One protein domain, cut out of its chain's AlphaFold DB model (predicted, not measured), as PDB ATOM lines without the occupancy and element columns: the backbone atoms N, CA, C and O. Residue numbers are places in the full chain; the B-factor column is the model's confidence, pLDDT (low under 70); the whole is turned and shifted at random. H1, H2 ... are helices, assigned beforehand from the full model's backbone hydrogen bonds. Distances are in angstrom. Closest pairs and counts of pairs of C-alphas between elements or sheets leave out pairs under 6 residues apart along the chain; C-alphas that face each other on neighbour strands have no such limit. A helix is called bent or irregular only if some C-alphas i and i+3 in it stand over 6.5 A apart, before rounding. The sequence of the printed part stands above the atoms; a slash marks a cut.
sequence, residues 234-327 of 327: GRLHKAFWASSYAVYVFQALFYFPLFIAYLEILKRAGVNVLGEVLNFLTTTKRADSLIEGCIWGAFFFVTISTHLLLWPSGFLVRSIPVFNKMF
ATOM      1  N   GLY A 234     246.831 255.595 165.973       84.06
ATOM      2  CA  GLY A 234     247.716 254.816 165.107       84.06
ATOM      3  C   GLY A 234     247.033 253.566 164.531       84.06
ATOM      4  O   GLY A 234     245.933 253.186 164.937       84.06
ATOM      5  N   ARG A 235     247.702 252.882 163.591       82.56
ATOM      6  CA  ARG A 235     247.155 251.681 162.922       82.56
ATOM      7  C   ARG A 235     246.774 250.574 163.910       82.56
ATOM      8  O   ARG A 235     245.687 250.019 163.799       82.56
ATOM      9  N   LEU A 236     247.627 250.318 164.905       80.19
ATOM     10  CA  LEU A 236     247.366 249.318 165.944       80.19
ATOM     11  C   LEU A 236     246.148 249.684 166.798       80.19
ATOM     12  O   LEU A 236     245.270 248.852 166.982       80.19
ATOM     13  N   HIS A 237     246.036 250.940 167.242       80.56
ATOM     14  CA  HIS A 237     244.877 251.404 168.016       80.56
ATOM     15  C   HIS A 237     243.566 251.193 167.253       80.56
ATOM     16  O   HIS A 237     242.613 250.640 167.797       80.56
ATOM     17  N   LYS A 238     243.538 251.553 165.963       80.38
ATOM     18  CA  LYS A 238     242.370 251.319 165.103       80.38
ATOM     19  C   LYS A 238     242.040 249.829 164.972       80.38
ATOM     20  O   LYS A 238     240.864 249.475 165.015       80.38
ATOM     21  N   ALA A 239     243.051 248.968 164.843       78.38
ATOM     22  CA  ALA A 239     242.863 247.521 164.764       78.38
ATOM     23  C   ALA A 239     242.284 246.937 166.065       78.38
ATOM     24  O   ALA A 239     241.330 246.159 166.006       78.38
ATOM     25  N   PHE A 240     242.794 247.356 167.229       79.69
ATOM     26  CA  PHE A 240     242.269 246.951 168.537       79.69
ATOM     27  C   PHE A 240     240.820 247.411 168.732       79.69
ATOM     28  O   PHE A 240     239.961 246.610 169.096       79.69
ATOM     29  N   TRP A 241     240.509 248.671 168.417       76.31
ATOM     30  CA  TRP A 241     239.142 249.189 168.526       76.31
ATOM     31  C   TRP A 241     238.166 248.447 167.621       76.31
ATOM     32  O   TRP A 241     237.102 248.037 168.082       76.31
ATOM     33  N   ALA A 242     238.541 248.225 166.361       75.44
ATOM     34  CA  ALA A 242     237.714 247.487 165.417       75.44
ATOM     35  C   ALA A 242     237.494 246.029 165.860       75.44
ATOM     36  O   ALA A 242     236.399 245.501 165.685       75.44
ATOM     37  N   SER A 243     238.498 245.381 166.454       78.12
ATOM     38  CA  SER A 243     238.439 243.952 166.801       78.12
ATOM     39  C   SER A 243     237.821 243.667 168.173       78.12
ATOM     40  O   SER A 243     237.463 242.526 168.438       78.12
ATOM     41  N   SER A 244     237.661 244.683 169.028       75.12
ATOM     42  CA  SER A 244     237.180 244.562 170.416       75.12
ATOM     43  C   SER A 244     235.899 243.728 170.576       75.12
ATOM     44  O   SER A 244     235.868 242.787 171.364       75.12
ATOM     45  N   TYR A 245     234.862 244.016 169.783       70.25
ATOM     46  CA  TYR A 245     233.602 243.264 169.813       70.25
ATOM     47  C   TYR A 245     233.769 241.816 169.372       70.25
ATOM     48  O   TYR A 245     233.133 240.924 169.925       70.25
ATOM     49  N   ALA A 246     234.623 241.584 168.380       74.62
ATOM     50  CA  ALA A 246     234.890 240.249 167.880       74.62
ATOM     51  C   ALA A 246     235.577 239.430 168.988       74.62
ATOM     52  O   ALA A 246     235.054 238.400 169.404       74.62
ATOM     53  N   VAL A 247     236.671 239.963 169.541       78.62
ATOM     54  CA  VAL A 247     237.447 239.399 170.663       78.62
ATOM     55  C   VAL A 247     236.550 239.009 171.828       78.62
ATOM     56  O   VAL A 247     236.648 237.889 172.323       78.62
ATOM     57  N   TYR A 248     235.623 239.886 172.207       72.44
ATOM     58  CA  TYR A 248     234.670 239.620 173.280       72.44
ATOM     59  C   TYR A 248     233.766 238.407 172.998       72.44
ATOM     60  O   TYR A 248     233.466 237.638 173.903       72.44
ATOM     61  N   VAL A 249     233.353 238.195 171.749       70.12
ATOM     62  CA  VAL A 249     232.385 237.150 171.379       70.12
ATOM     63  C   VAL A 249     233.014 235.765 171.309       70.12
ATOM     64  O   VAL A 249     232.412 234.806 171.782       70.12
ATOM     65  N   PHE A 250     234.221 235.628 170.760       75.31
ATOM     66  CA  PHE A 250     234.864 234.315 170.617       75.31
ATOM     67  C   PHE A 250     235.891 234.001 171.715       75.31
ATOM     68  O   PHE A 250     236.546 232.966 171.635       75.31
ATOM     69  N   GLN A 251     236.016 234.824 172.767       74.94
ATOM     70  CA  GLN A 251     236.959 234.578 173.875       74.94
ATOM     71  C   GLN A 251     236.852 233.178 174.486       74.94
ATOM     72  O   GLN A 251     237.869 232.547 174.776       74.94
ATOM     73  N   ALA A 252     235.628 232.656 174.594       70.75
ATOM     74  CA  ALA A 252     235.365 231.321 175.114       70.75
ATOM     75  C   ALA A 252     236.043 230.217 174.279       70.75
ATOM     76  O   ALA A 252     236.552 229.251 174.840       70.75
ATOM     77  N   LEU A 253     236.134 230.380 172.952       72.62
ATOM     78  CA  LEU A 253     236.749 229.389 172.059       72.62
ATOM     79  C   LEU A 253     238.249 229.215 172.281       72.62
ATOM     80  O   LEU A 253     238.797 228.195 171.883       72.62
ATOM     81  N   PHE A 254     238.914 230.199 172.880       78.62
ATOM     82  CA  PHE A 254     240.345 230.132 173.169       78.62
ATOM     83  C   PHE A 254     240.582 229.766 174.628       78.62
ATOM     84  O   PHE A 254     241.369 228.869 174.916       78.62
ATOM     85  N   TYR A 255     239.849 230.413 175.534       73.81
ATOM     86  CA  TYR A 255     239.970 230.189 176.968       73.81
ATOM     87  C   TYR A 255     239.757 228.716 177.348       73.81
ATOM     88  O   TYR A 255     240.601 228.129 178.025       73.81
ATOM     89  N   PHE A 256     238.669 228.091 176.877       70.19
ATOM     90  CA  PHE A 256     238.319 226.729 177.290       70.19
ATOM     91  C   PHE A 256     239.304 225.665 176.780       70.19
ATOM     92  O   PHE A 256     239.785 224.883 177.602       70.19
ATOM     93  N   PRO A 257     239.678 225.619 175.484       76.31
ATOM     94  CA  PRO A 257     240.671 224.654 175.020       76.31
ATOM     95  C   PRO A 257     242.045 224.845 175.659       76.31
ATOM     96  O   PRO A 257     242.704 223.854 175.953       76.31
ATOM     97  N   LEU A 258     242.474 226.085 175.921       78.81
ATOM     98  CA  LEU A 258     243.743 226.346 176.606       78.81
ATOM     99  C   LEU A 258     243.716 225.873 178.060       78.81
ATOM    100  O   LEU A 258     244.696 225.300 178.532       78.81
ATOM    101  N   PHE A 259     242.597 226.071 178.758       74.69
ATOM    102  CA  PHE A 259     242.414 225.548 180.108       74.69
ATOM    103  C   PHE A 259     242.458 224.012 180.122       74.69
ATOM    104  O   PHE A 259     243.181 223.423 180.923       74.69
ATOM    105  N   ILE A 260     241.767 223.359 179.181       72.75
ATOM    106  CA  ILE A 260     241.813 221.898 179.009       72.75
ATOM    107  C   ILE A 260     243.236 221.425 178.692       72.75
ATOM    108  O   ILE A 260     243.724 220.492 179.325       72.75
ATOM    109  N   ALA A 261     243.924 222.078 177.754       78.56
ATOM    110  CA  ALA A 261     245.290 221.731 177.380       78.56
ATOM    111  C   ALA A 261     246.241 221.820 178.580       78.56
ATOM    112  O   ALA A 261     247.064 220.930 178.779       78.56
ATOM    113  N   TYR A 262     246.093 222.851 179.416       77.56
ATOM    114  CA  TYR A 262     246.880 222.986 180.637       77.56
ATOM    115  C   TYR A 262     246.607 221.849 181.631       77.56
ATOM    116  O   TYR A 262     247.546 221.268 182.175       77.56
ATOM    117  N   LEU A 263     245.339 221.471 181.826       72.56
ATOM    118  CA  LEU A 263     244.986 220.319 182.661       72.56
ATOM    119  C   LEU A 263     245.585 219.012 182.127       72.56
ATOM    120  O   LEU A 263     246.084 218.210 182.912       72.56
ATOM    121  N   GLU A 264     245.577 218.794 180.813       72.44
ATOM    122  CA  GLU A 264     246.196 217.614 180.198       72.44
ATOM    123  C   GLU A 264     247.723 217.599 180.365       72.44
ATOM    124  O   GLU A 264     248.293 216.549 180.666       72.44
ATOM    125  N   ILE A 265     248.393 218.752 180.258       80.44
ATOM    126  CA  ILE A 265     249.830 218.877 180.555       80.44
ATOM    127  C   ILE A 265     250.112 218.454 182.001       80.44
ATOM    128  O   ILE A 265     251.011 217.648 182.242       80.44
ATOM    129  N   LEU A 266     249.320 218.942 182.958       75.81
ATOM    130  CA  LEU A 266     249.473 218.598 184.373       75.81
ATOM    131  C   LEU A 266     249.223 217.111 184.644       75.81
ATOM    132  O   LEU A 266     250.004 216.484 185.361       75.81
ATOM    133  N   LYS A 267     248.193 216.523 184.020       70.50
ATOM    134  CA  LYS A 267     247.930 215.077 184.094       70.50
ATOM    135  C   LYS A 267     249.129 214.272 183.592       70.50
ATOM    136  O   LYS A 267     249.538 213.313 184.243       70.50
ATOM    137  N   ARG A 268     249.718 214.662 182.457       79.00
ATOM    138  CA  ARG A 268     250.906 214.000 181.885       79.00
ATOM    139  C   ARG A 268     252.158 214.191 182.739       79.00
ATOM    140  O   ARG A 268     252.996 213.298 182.767       79.00
ATOM    141  N   ALA A 269     252.260 215.306 183.456       79.62
ATOM    142  CA  ALA A 269     253.315 215.559 184.434       79.62
ATOM    143  C   ALA A 269     253.122 214.790 185.759       79.62
ATOM    144  O   ALA A 269     253.953 214.912 186.656       79.62
ATOM    145  N   GLY A 270     252.046 214.003 185.901       74.50
ATOM    146  CA  GLY A 270     251.750 213.227 187.107       74.50
ATOM    147  C   GLY A 270     251.114 214.036 188.241       74.50
ATOM    148  O   GLY A 270     250.991 213.526 189.352       74.50
ATOM    149  N   VAL A 271     250.687 215.278 187.987       70.12
ATOM    150  CA  VAL A 271     250.053 216.142 188.993       70.12
ATOM    151  C   VAL A 271     248.538 215.934 188.962       70.12
ATOM    152  O   VAL A 271     247.857 216.333 188.013       70.12
ATOM    153  N   ASN A 272     247.976 215.321 190.010       64.56
ATOM    154  CA  ASN A 272     246.535 215.069 190.107       64.56
ATOM    155  C   ASN A 272     245.766 216.285 190.657       64.56
ATOM    156  O   ASN A 272     245.268 216.283 191.781       64.56
ATOM    157  N   VAL A 273     245.643 217.328 189.837       59.12
ATOM    158  CA  VAL A 273     244.972 218.581 190.225       59.12
ATOM    159  C   VAL A 273     243.477 218.391 190.503       59.12
ATOM    160  O   VAL A 273     242.932 219.062 191.372       59.12
ATOM    161  N   LEU A 274     242.794 217.460 189.826       54.91
ATOM    162  CA  LEU A 274     241.345 217.288 190.001       54.91
ATOM    163  C   LEU A 274     240.992 216.696 191.375       54.91
ATOM    164  O   LEU A 274     240.047 217.153 192.015       54.91
ATOM    165  N   GLY A 275     241.769 215.709 191.837       52.16
ATOM    166  CA  GLY A 275     241.590 215.101 193.157       52.16
ATOM    167  C   GLY A 275     241.863 216.085 194.296       52.16
ATOM    168  O   GLY A 275     241.140 216.094 195.291       52.16
ATOM    169  N   GLU A 276     242.850 216.966 194.131       50.06
ATOM    170  CA  GLU A 276     243.165 217.982 195.135       50.06
ATOM    171  C   GLU A 276     242.245 219.196 195.116       50.06
ATOM    172  O   GLU A 276     241.934 219.713 196.181       50.06
ATOM    173  N   VAL A 277     241.732 219.615 193.957       50.31
ATOM    174  CA  VAL A 277     240.675 220.637 193.894       50.31
ATOM    175  C   VAL A 277     239.410 220.137 194.593       50.31
ATOM    176  O   VAL A 277     238.813 220.880 195.367       50.31
ATOM    177  N   LEU A 278     239.031 218.868 194.398       47.69
ATOM    178  CA  LEU A 278     237.940 218.250 195.156       47.69
ATOM    179  C   LEU A 278     238.245 218.218 196.657       47.69
ATOM    180  O   LEU A 278     237.407 218.658 197.437       47.69
ATOM    181  N   ASN A 279     239.445 217.790 197.062       44.50
ATOM    182  CA  ASN A 279     239.848 217.807 198.471       44.50
ATOM    183  C   ASN A 279     239.898 219.219 199.069       44.50
ATOM    184  O   ASN A 279     239.558 219.372 200.233       44.50
ATOM    185  N   PHE A 280     240.288 220.243 198.315       45.25
ATOM    186  CA  PHE A 280     240.289 221.639 198.757       45.25
ATOM    187  C   PHE A 280     238.863 222.173 198.942       45.25
ATOM    188  O   PHE A 280     238.577 222.894 199.898       45.25
ATOM    189  N   LEU A 281     237.946 221.789 198.049       42.75
ATOM    190  CA  LEU A 281     236.531 222.151 198.141       42.75
ATOM    191  C   LEU A 281     235.817 221.435 199.299       42.75
ATOM    192  O   LEU A 281     234.881 221.995 199.867       42.75
ATOM    193  N   THR A 282     236.235 220.218 199.663       43.88
ATOM    194  CA  THR A 282     235.573 219.402 200.700       43.88
ATOM    195  C   THR A 282     236.266 219.433 202.057       43.88
ATOM    196  O   THR A 282     235.627 219.228 203.089       43.88
ATOM    197  N   THR A 283     237.571 219.679 202.092       44.06
ATOM    198  CA  THR A 283     238.375 219.702 203.308       44.06
ATOM    199  C   THR A 283     239.115 221.025 203.341       44.06
ATOM    200  O   THR A 283     239.855 221.376 202.437       44.06
ATOM    201  N   THR A 284     238.913 221.798 204.399       49.97
ATOM    202  CA  THR A 284     239.460 223.157 204.564       49.97
ATOM    203  C   THR A 284     240.994 223.223 204.705       49.97
ATOM    204  O   THR A 284     241.528 224.191 205.252       49.97
ATOM    205  N   LYS A 285     241.709 222.189 204.250       52.59
ATOM    206  CA  LYS A 285     243.162 222.098 204.212       52.59
ATOM    207  C   LYS A 285     243.681 222.845 202.988       52.59
ATOM    208  O   LYS A 285     243.134 222.742 201.895       52.59
ATOM    209  N   ARG A 286     244.747 223.615 203.194       54.88
ATOM    210  CA  ARG A 286     245.464 224.302 202.120       54.88
ATOM    211  C   ARG A 286     246.013 223.246 201.153       54.88
ATOM    212  O   ARG A 286     246.543 222.242 201.624       54.88
ATOM    213  N   ALA A 287     245.837 223.462 199.849       56.69
ATOM    214  CA  ALA A 287     246.407 222.590 198.822       56.69
ATOM    215  C   ALA A 287     247.937 222.546 198.949       56.69
ATOM    216  O   ALA A 287     248.536 223.483 199.492       56.69
ATOM    217  N   ASP A 288     248.565 221.483 198.447       65.00
ATOM    218  CA  ASP A 288     250.023 221.405 198.418       65.00
ATOM    219  C   ASP A 288     250.608 222.611 197.664       65.00
ATOM    220  O   ASP A 288     250.053 223.084 196.668       65.00
ATOM    221  N   SER A 289     251.752 223.124 198.126       68.06
ATOM    222  CA  SER A 289     252.387 224.324 197.552       68.06
ATOM    223  C   SER A 289     252.707 224.170 196.061       68.06
ATOM    224  O   SER A 289     252.642 225.137 195.300       68.06
ATOM    225  N   LEU A 290     252.991 222.938 195.627       68.81
ATOM    226  CA  LEU A 290     253.156 222.573 194.222       68.81
ATOM    227  C   LEU A 290     251.871 222.815 193.419       68.81
ATOM    228  O   LEU A 290     251.925 223.319 192.299       68.81
ATOM    229  N   ILE A 291     250.714 222.490 193.990       66.50
ATOM    230  CA  ILE A 291     249.412 222.622 193.334       66.50
ATOM    231  C   ILE A 291     248.916 224.061 193.361       66.50
ATOM    232  O   ILE A 291     248.416 224.531 192.343       66.50
ATOM    233  N   GLU A 292     249.174 224.807 194.437       64.19
ATOM    234  CA  GLU A 292     248.996 226.265 194.452       64.19
ATOM    235  C   GLU A 292     249.824 226.923 193.327       64.19
ATOM    236  O   GLU A 292     249.299 227.720 192.547       64.19
ATOM    237  N   GLY A 293     251.085 226.510 193.154       68.50
ATOM    238  CA  GLY A 293     251.941 226.948 192.046       68.50
ATOM    239  C   GLY A 293     251.388 226.586 190.661       68.50
ATOM    240  O   GLY A 293     251.410 227.418 189.753       68.50
ATOM    241  N   CYS A 294     250.834 225.382 190.497       73.19
ATOM    242  CA  CYS A 294     250.202 224.950 189.247       73.19
ATOM    243  C   CYS A 294     248.914 225.733 188.940       73.19
ATOM    244  O   CYS A 294     248.636 226.015 187.778       73.19
ATOM    245  N   ILE A 295     248.140 226.143 189.949       66.25
ATOM    246  CA  ILE A 295     246.945 226.981 189.758       66.25
ATOM    247  C   ILE A 295     247.341 228.381 189.272       66.25
ATOM    248  O   ILE A 295     246.764 228.888 188.307       66.25
ATOM    249  N   TRP A 296     248.364 228.991 189.875       69.06
ATOM    250  CA  TRP A 296     248.911 230.262 189.386       69.06
ATOM    251  C   TRP A 296     249.501 230.124 187.980       69.06
ATOM    252  O   TRP A 296     249.267 230.975 187.121       69.06
ATOM    253  N   GLY A 297     250.203 229.021 187.713       74.00
ATOM    254  CA  GLY A 297     250.678 228.666 186.380       74.00
ATOM    255  C   GLY A 297     249.541 228.576 185.361       74.00
ATOM    256  O   GLY A 297     249.658 229.150 184.280       74.00
ATOM    257  N   ALA A 298     248.416 227.950 185.726       70.75
ATOM    258  CA  ALA A 298     247.211 227.887 184.902       70.75
ATOM    259  C   ALA A 298     246.683 229.290 184.599       70.75
ATOM    260  O   ALA A 298     246.410 229.613 183.444       70.75
ATOM    261  N   PHE A 299     246.580 230.139 185.625       70.19
ATOM    262  CA  PHE A 299     246.099 231.508 185.481       70.19
ATOM    263  C   PHE A 299     246.945 232.295 184.475       70.19
ATOM    264  O   PHE A 299     246.395 232.867 183.533       70.19
ATOM    265  N   PHE A 300     248.274 232.287 184.616       78.75
ATOM    266  CA  PHE A 300     249.160 232.996 183.689       78.75
ATOM    267  C   PHE A 300     249.151 232.380 182.292       78.75
ATOM    268  O   PHE A 300     248.996 233.109 181.312       78.75
ATOM    269  N   PHE A 301     249.268 231.052 182.187       83.31
ATOM    270  CA  PHE A 301     249.279 230.348 180.907       83.31
ATOM    271  C   PHE A 301     248.004 230.623 180.113       83.31
ATOM    272  O   PHE A 301     248.077 231.057 178.962       83.31
ATOM    273  N   VAL A 302     246.841 230.418 180.733       79.44
ATOM    274  CA  VAL A 302     245.548 230.600 180.074       79.44
ATOM    275  C   VAL A 302     245.329 232.071 179.752       79.44
ATOM    276  O   VAL A 302     244.971 232.380 178.618       79.44
ATOM    277  N   THR A 303     245.597 232.994 180.678       75.94
ATOM    278  CA  THR A 303     245.373 234.430 180.441       75.94
ATOM    279  C   THR A 303     246.247 234.952 179.304       75.94
ATOM    280  O   THR A 303     245.725 235.545 178.356       75.94
ATOM    281  N   ILE A 304     247.559 234.711 179.354       86.25
ATOM    282  CA  ILE A 304     248.508 235.224 178.359       86.25
ATOM    283  C   ILE A 304     248.244 234.577 176.999       86.25
ATOM    284  O   ILE A 304     248.067 235.288 176.008       86.25
ATOM    285  N   SER A 305     248.152 233.246 176.947       87.56
ATOM    286  CA  SER A 305     247.950 232.519 175.688       87.56
ATOM    287  C   SER A 305     246.604 232.858 175.056       87.56
ATOM    288  O   SER A 305     246.533 233.033 173.842       87.56
ATOM    289  N   THR A 306     245.554 233.044 175.868       83.75
ATOM    290  CA  THR A 306     244.257 233.508 175.364       83.75
ATOM    291  C   THR A 306     244.439 234.848 174.670       83.75
ATOM    292  O   THR A 306     244.105 234.953 173.502       83.75
ATOM    293  N   HIS A 307     245.037 235.855 175.307       84.44
ATOM    294  CA  HIS A 307     245.177 237.179 174.689       84.44
ATOM    295  C   HIS A 307     246.064 237.170 173.434       84.44
ATOM    296  O   HIS A 307     245.729 237.836 172.452       84.44
ATOM    297  N   LEU A 308     247.152 236.396 173.437       87.75
ATOM    298  CA  LEU A 308     248.054 236.276 172.289       87.75
ATOM    299  C   LEU A 308     247.382 235.638 171.070       87.75
ATOM    300  O   LEU A 308     247.679 236.032 169.947       87.75
ATOM    301  N   LEU A 309     246.472 234.685 171.274       87.94
ATOM    302  CA  LEU A 309     245.738 234.042 170.184       87.94
ATOM    303  C   LEU A 309     244.481 234.828 169.792       87.94
ATOM    304  O   LEU A 309     244.154 234.948 168.610       87.94
ATOM    305  N   LEU A 310     243.791 235.395 170.777       86.62
ATOM    306  CA  LEU A 310     242.474 235.997 170.629       86.62
ATOM    307  C   LEU A 310     242.506 237.288 169.813       86.62
ATOM    308  O   LEU A 310     241.708 237.458 168.891       86.62
ATOM    309  N   TRP A 311     243.433 238.197 170.120       84.75
ATOM    310  CA  TRP A 311     243.500 239.499 169.452       84.75
ATOM    311  C   TRP A 311     243.850 239.396 167.956       84.75
ATOM    312  O   TRP A 311     243.125 239.988 167.149       84.75
ATOM    313  N   PRO A 312     244.871 238.620 167.538       85.44
ATOM    314  CA  PRO A 312     245.134 238.381 166.117       85.44
ATOM    315  C   PRO A 312     243.981 237.658 165.420       85.44
ATOM    316  O   PRO A 312     243.593 238.045 164.317       85.44
ATOM    317  N   SER A 313     243.381 236.658 166.074       83.81
ATOM    318  CA  SER A 313     242.234 235.931 165.518       83.81
ATOM    319  C   SER A 313     241.041 236.854 165.285       83.81
ATOM    320  O   SER A 313     240.394 236.761 164.248       83.81
ATOM    321  N   GLY A 314     240.788 237.814 166.177       81.31
ATOM    322  CA  GLY A 314     239.747 238.824 165.980       81.31
ATOM    323  C   GLY A 314     239.953 239.710 164.774       81.31
ATOM    324  O   GLY A 314     238.999 240.002 164.050       81.31
ATOM    325  N   PHE A 315     241.202 240.091 164.528       81.25
ATOM    326  CA  PHE A 315     241.557 240.850 163.343       81.25
ATOM    327  C   PHE A 315     241.320 240.035 162.061       81.25
ATOM    328  O   PHE A 315     240.743 240.549 161.102       81.25
ATOM    329  N   LEU A 316     241.700 238.751 162.060       81.94
ATOM    330  CA  LEU A 316     241.495 237.840 160.928       81.94
ATOM    331  C   LEU A 316     240.015 237.515 160.691       81.94
ATOM    332  O   LEU A 316     239.553 237.529 159.557       81.94
ATOM    333  N   VAL A 317     239.232 237.281 161.742       77.94
ATOM    334  CA  VAL A 317     237.787 237.047 161.606       77.94
ATOM    335  C   VAL A 317     237.118 238.259 160.962       77.94
ATOM    336  O   VAL A 317     236.291 238.100 160.068       77.94
ATOM    337  N   ARG A 318     237.517 239.481 161.334       74.19
ATOM    338  CA  ARG A 318     237.010 240.709 160.703       74.19
ATOM    339  C   ARG A 318     237.437 240.900 159.253       74.19
ATOM    340  O   ARG A 318     236.744 241.625 158.545       74.19
ATOM    341  N   SER A 319     238.549 240.322 158.801       76.00
ATOM    342  CA  SER A 319     238.962 240.462 157.399       76.00
ATOM    343  C   SER A 319     238.098 239.623 156.448       76.00
ATOM    344  O   SER A 319     238.096 239.875 155.243       76.00
ATOM    345  N   ILE A 320     237.286 238.697 156.975       80.12
ATOM    346  CA  ILE A 320     236.328 237.908 156.196       80.12
ATOM    347  C   ILE A 320     235.141 238.799 155.769       80.12
ATOM    348  O   ILE A 320     234.498 239.415 156.627       80.12
ATOM    349  N   PRO A 321     234.776 238.851 154.468       71.38
ATOM    350  CA  PRO A 321     233.781 239.795 153.938       71.38
ATOM    351  C   PRO A 321     232.406 239.764 154.618       71.38
ATOM    352  O   PRO A 321     231.751 240.802 154.736       71.38
ATOM    353  N   VAL A 322     231.960 238.587 155.067       71.69
ATOM    354  CA  VAL A 322     230.677 238.409 155.769       71.69
ATOM    355  C   VAL A 322     230.755 238.974 157.191       71.69
ATOM    356  O   VAL A 322     229.879 239.730 157.606       71.69
ATOM    357  N   PHE A 323     231.839 238.685 157.914       67.06
ATOM    358  CA  PHE A 323     232.013 239.106 159.305       67.06
ATOM    359  C   PHE A 323     232.392 240.577 159.449       67.06
ATOM    360  O   PHE A 323     231.972 241.207 160.416       67.06
ATOM    361  N   ASN A 324     233.062 241.176 158.463       67.81
ATOM    362  CA  ASN A 324     233.317 242.621 158.452       67.81
ATOM    363  C   ASN A 324     232.026 243.463 158.452       67.81
ATOM    364  O   ASN A 324     232.031 244.627 158.841       67.81
ATOM    365  N   LYS A 325     230.909 242.895 157.978       65.62
ATOM    366  CA  LYS A 325     229.594 243.555 158.012       65.62
ATOM    367  C   LYS A 325     228.844 243.312 159.327       65.62
ATOM    368  O   LYS A 325     227.902 244.047 159.622       65.62
ATOM    369  N   MET A 326     229.247 242.294 160.092       62.00
ATOM    370  CA  MET A 326     228.622 241.882 161.354       62.00
ATOM    371  C   MET A 326     229.284 242.522 162.587       62.00
ATOM    372  O   MET A 326     228.576 242.798 163.553       62.00
ATOM    373  N   PHE A 327     230.593 242.802 162.538       56.03
ATOM    374  CA  PHE A 327     231.389 243.480 163.577       56.03
ATOM    375  C   PHE A 327     231.828 244.881 163.130       56.03
ATOM    376  O   PHE A 327     231.922 245.802 163.973       56.03
TER     377      PHE A 327
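This is residues 234 to 327 of the 327 residues of the protein "Hypothetical protein" of Chloropicon roscoffensis (UniProt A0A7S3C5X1). Two long helices make a loose rod: H3 runs along its length, and bent H1 packs on it with both arms, with short H2 at the turn between them. The printed part has 94 residues with H1, H2, H3 in order, all helix; radius of gyration of the C-alphas 17.9 A, spans 52 by 25 by 23 A.

H1, residues 235 to 268, starts at C-alpha (247.155, 251.681, 162.922); one helix by its hydrogen bonds, it is bent, with C-alphas 249 and 252 7.5 A apart. Its arms are H1a, residues 235 to 249, irregular with C-alphas 242 and 245 7.4 A apart, and H1b, residues 252 to 268. H2 is residues 273 to 282. H3, residues 289 to 319, 45.3 A, ends at C-alpha (238.962, 240.462, 157.399).

H1a touches H3 residues 310 to 318, closest C-alphas Val 247 and Gly 314, 5.2 A. H1b touches H3 residues 298 to 310, closest C-alphas Phe 254 and Thr 306, 5.6 A, opposite ways at 36 degrees, only just steep. H1b and H2 only just touch, only at the corner, with 3 pairs of C-alphas within 8 A. Every O i to N i+4 pair is within hydrogen-bond range in H2; H1a has 9 of 11, H1b 12 of 13, H3 26 of 27.

The farthest C-alphas, Lys 285 and Pro 321, are 54.1 A apart. The printed part has no cut and no long link. pLDDT is under 70 at residues 272 to 293, 295 to 296 and 323 to 327.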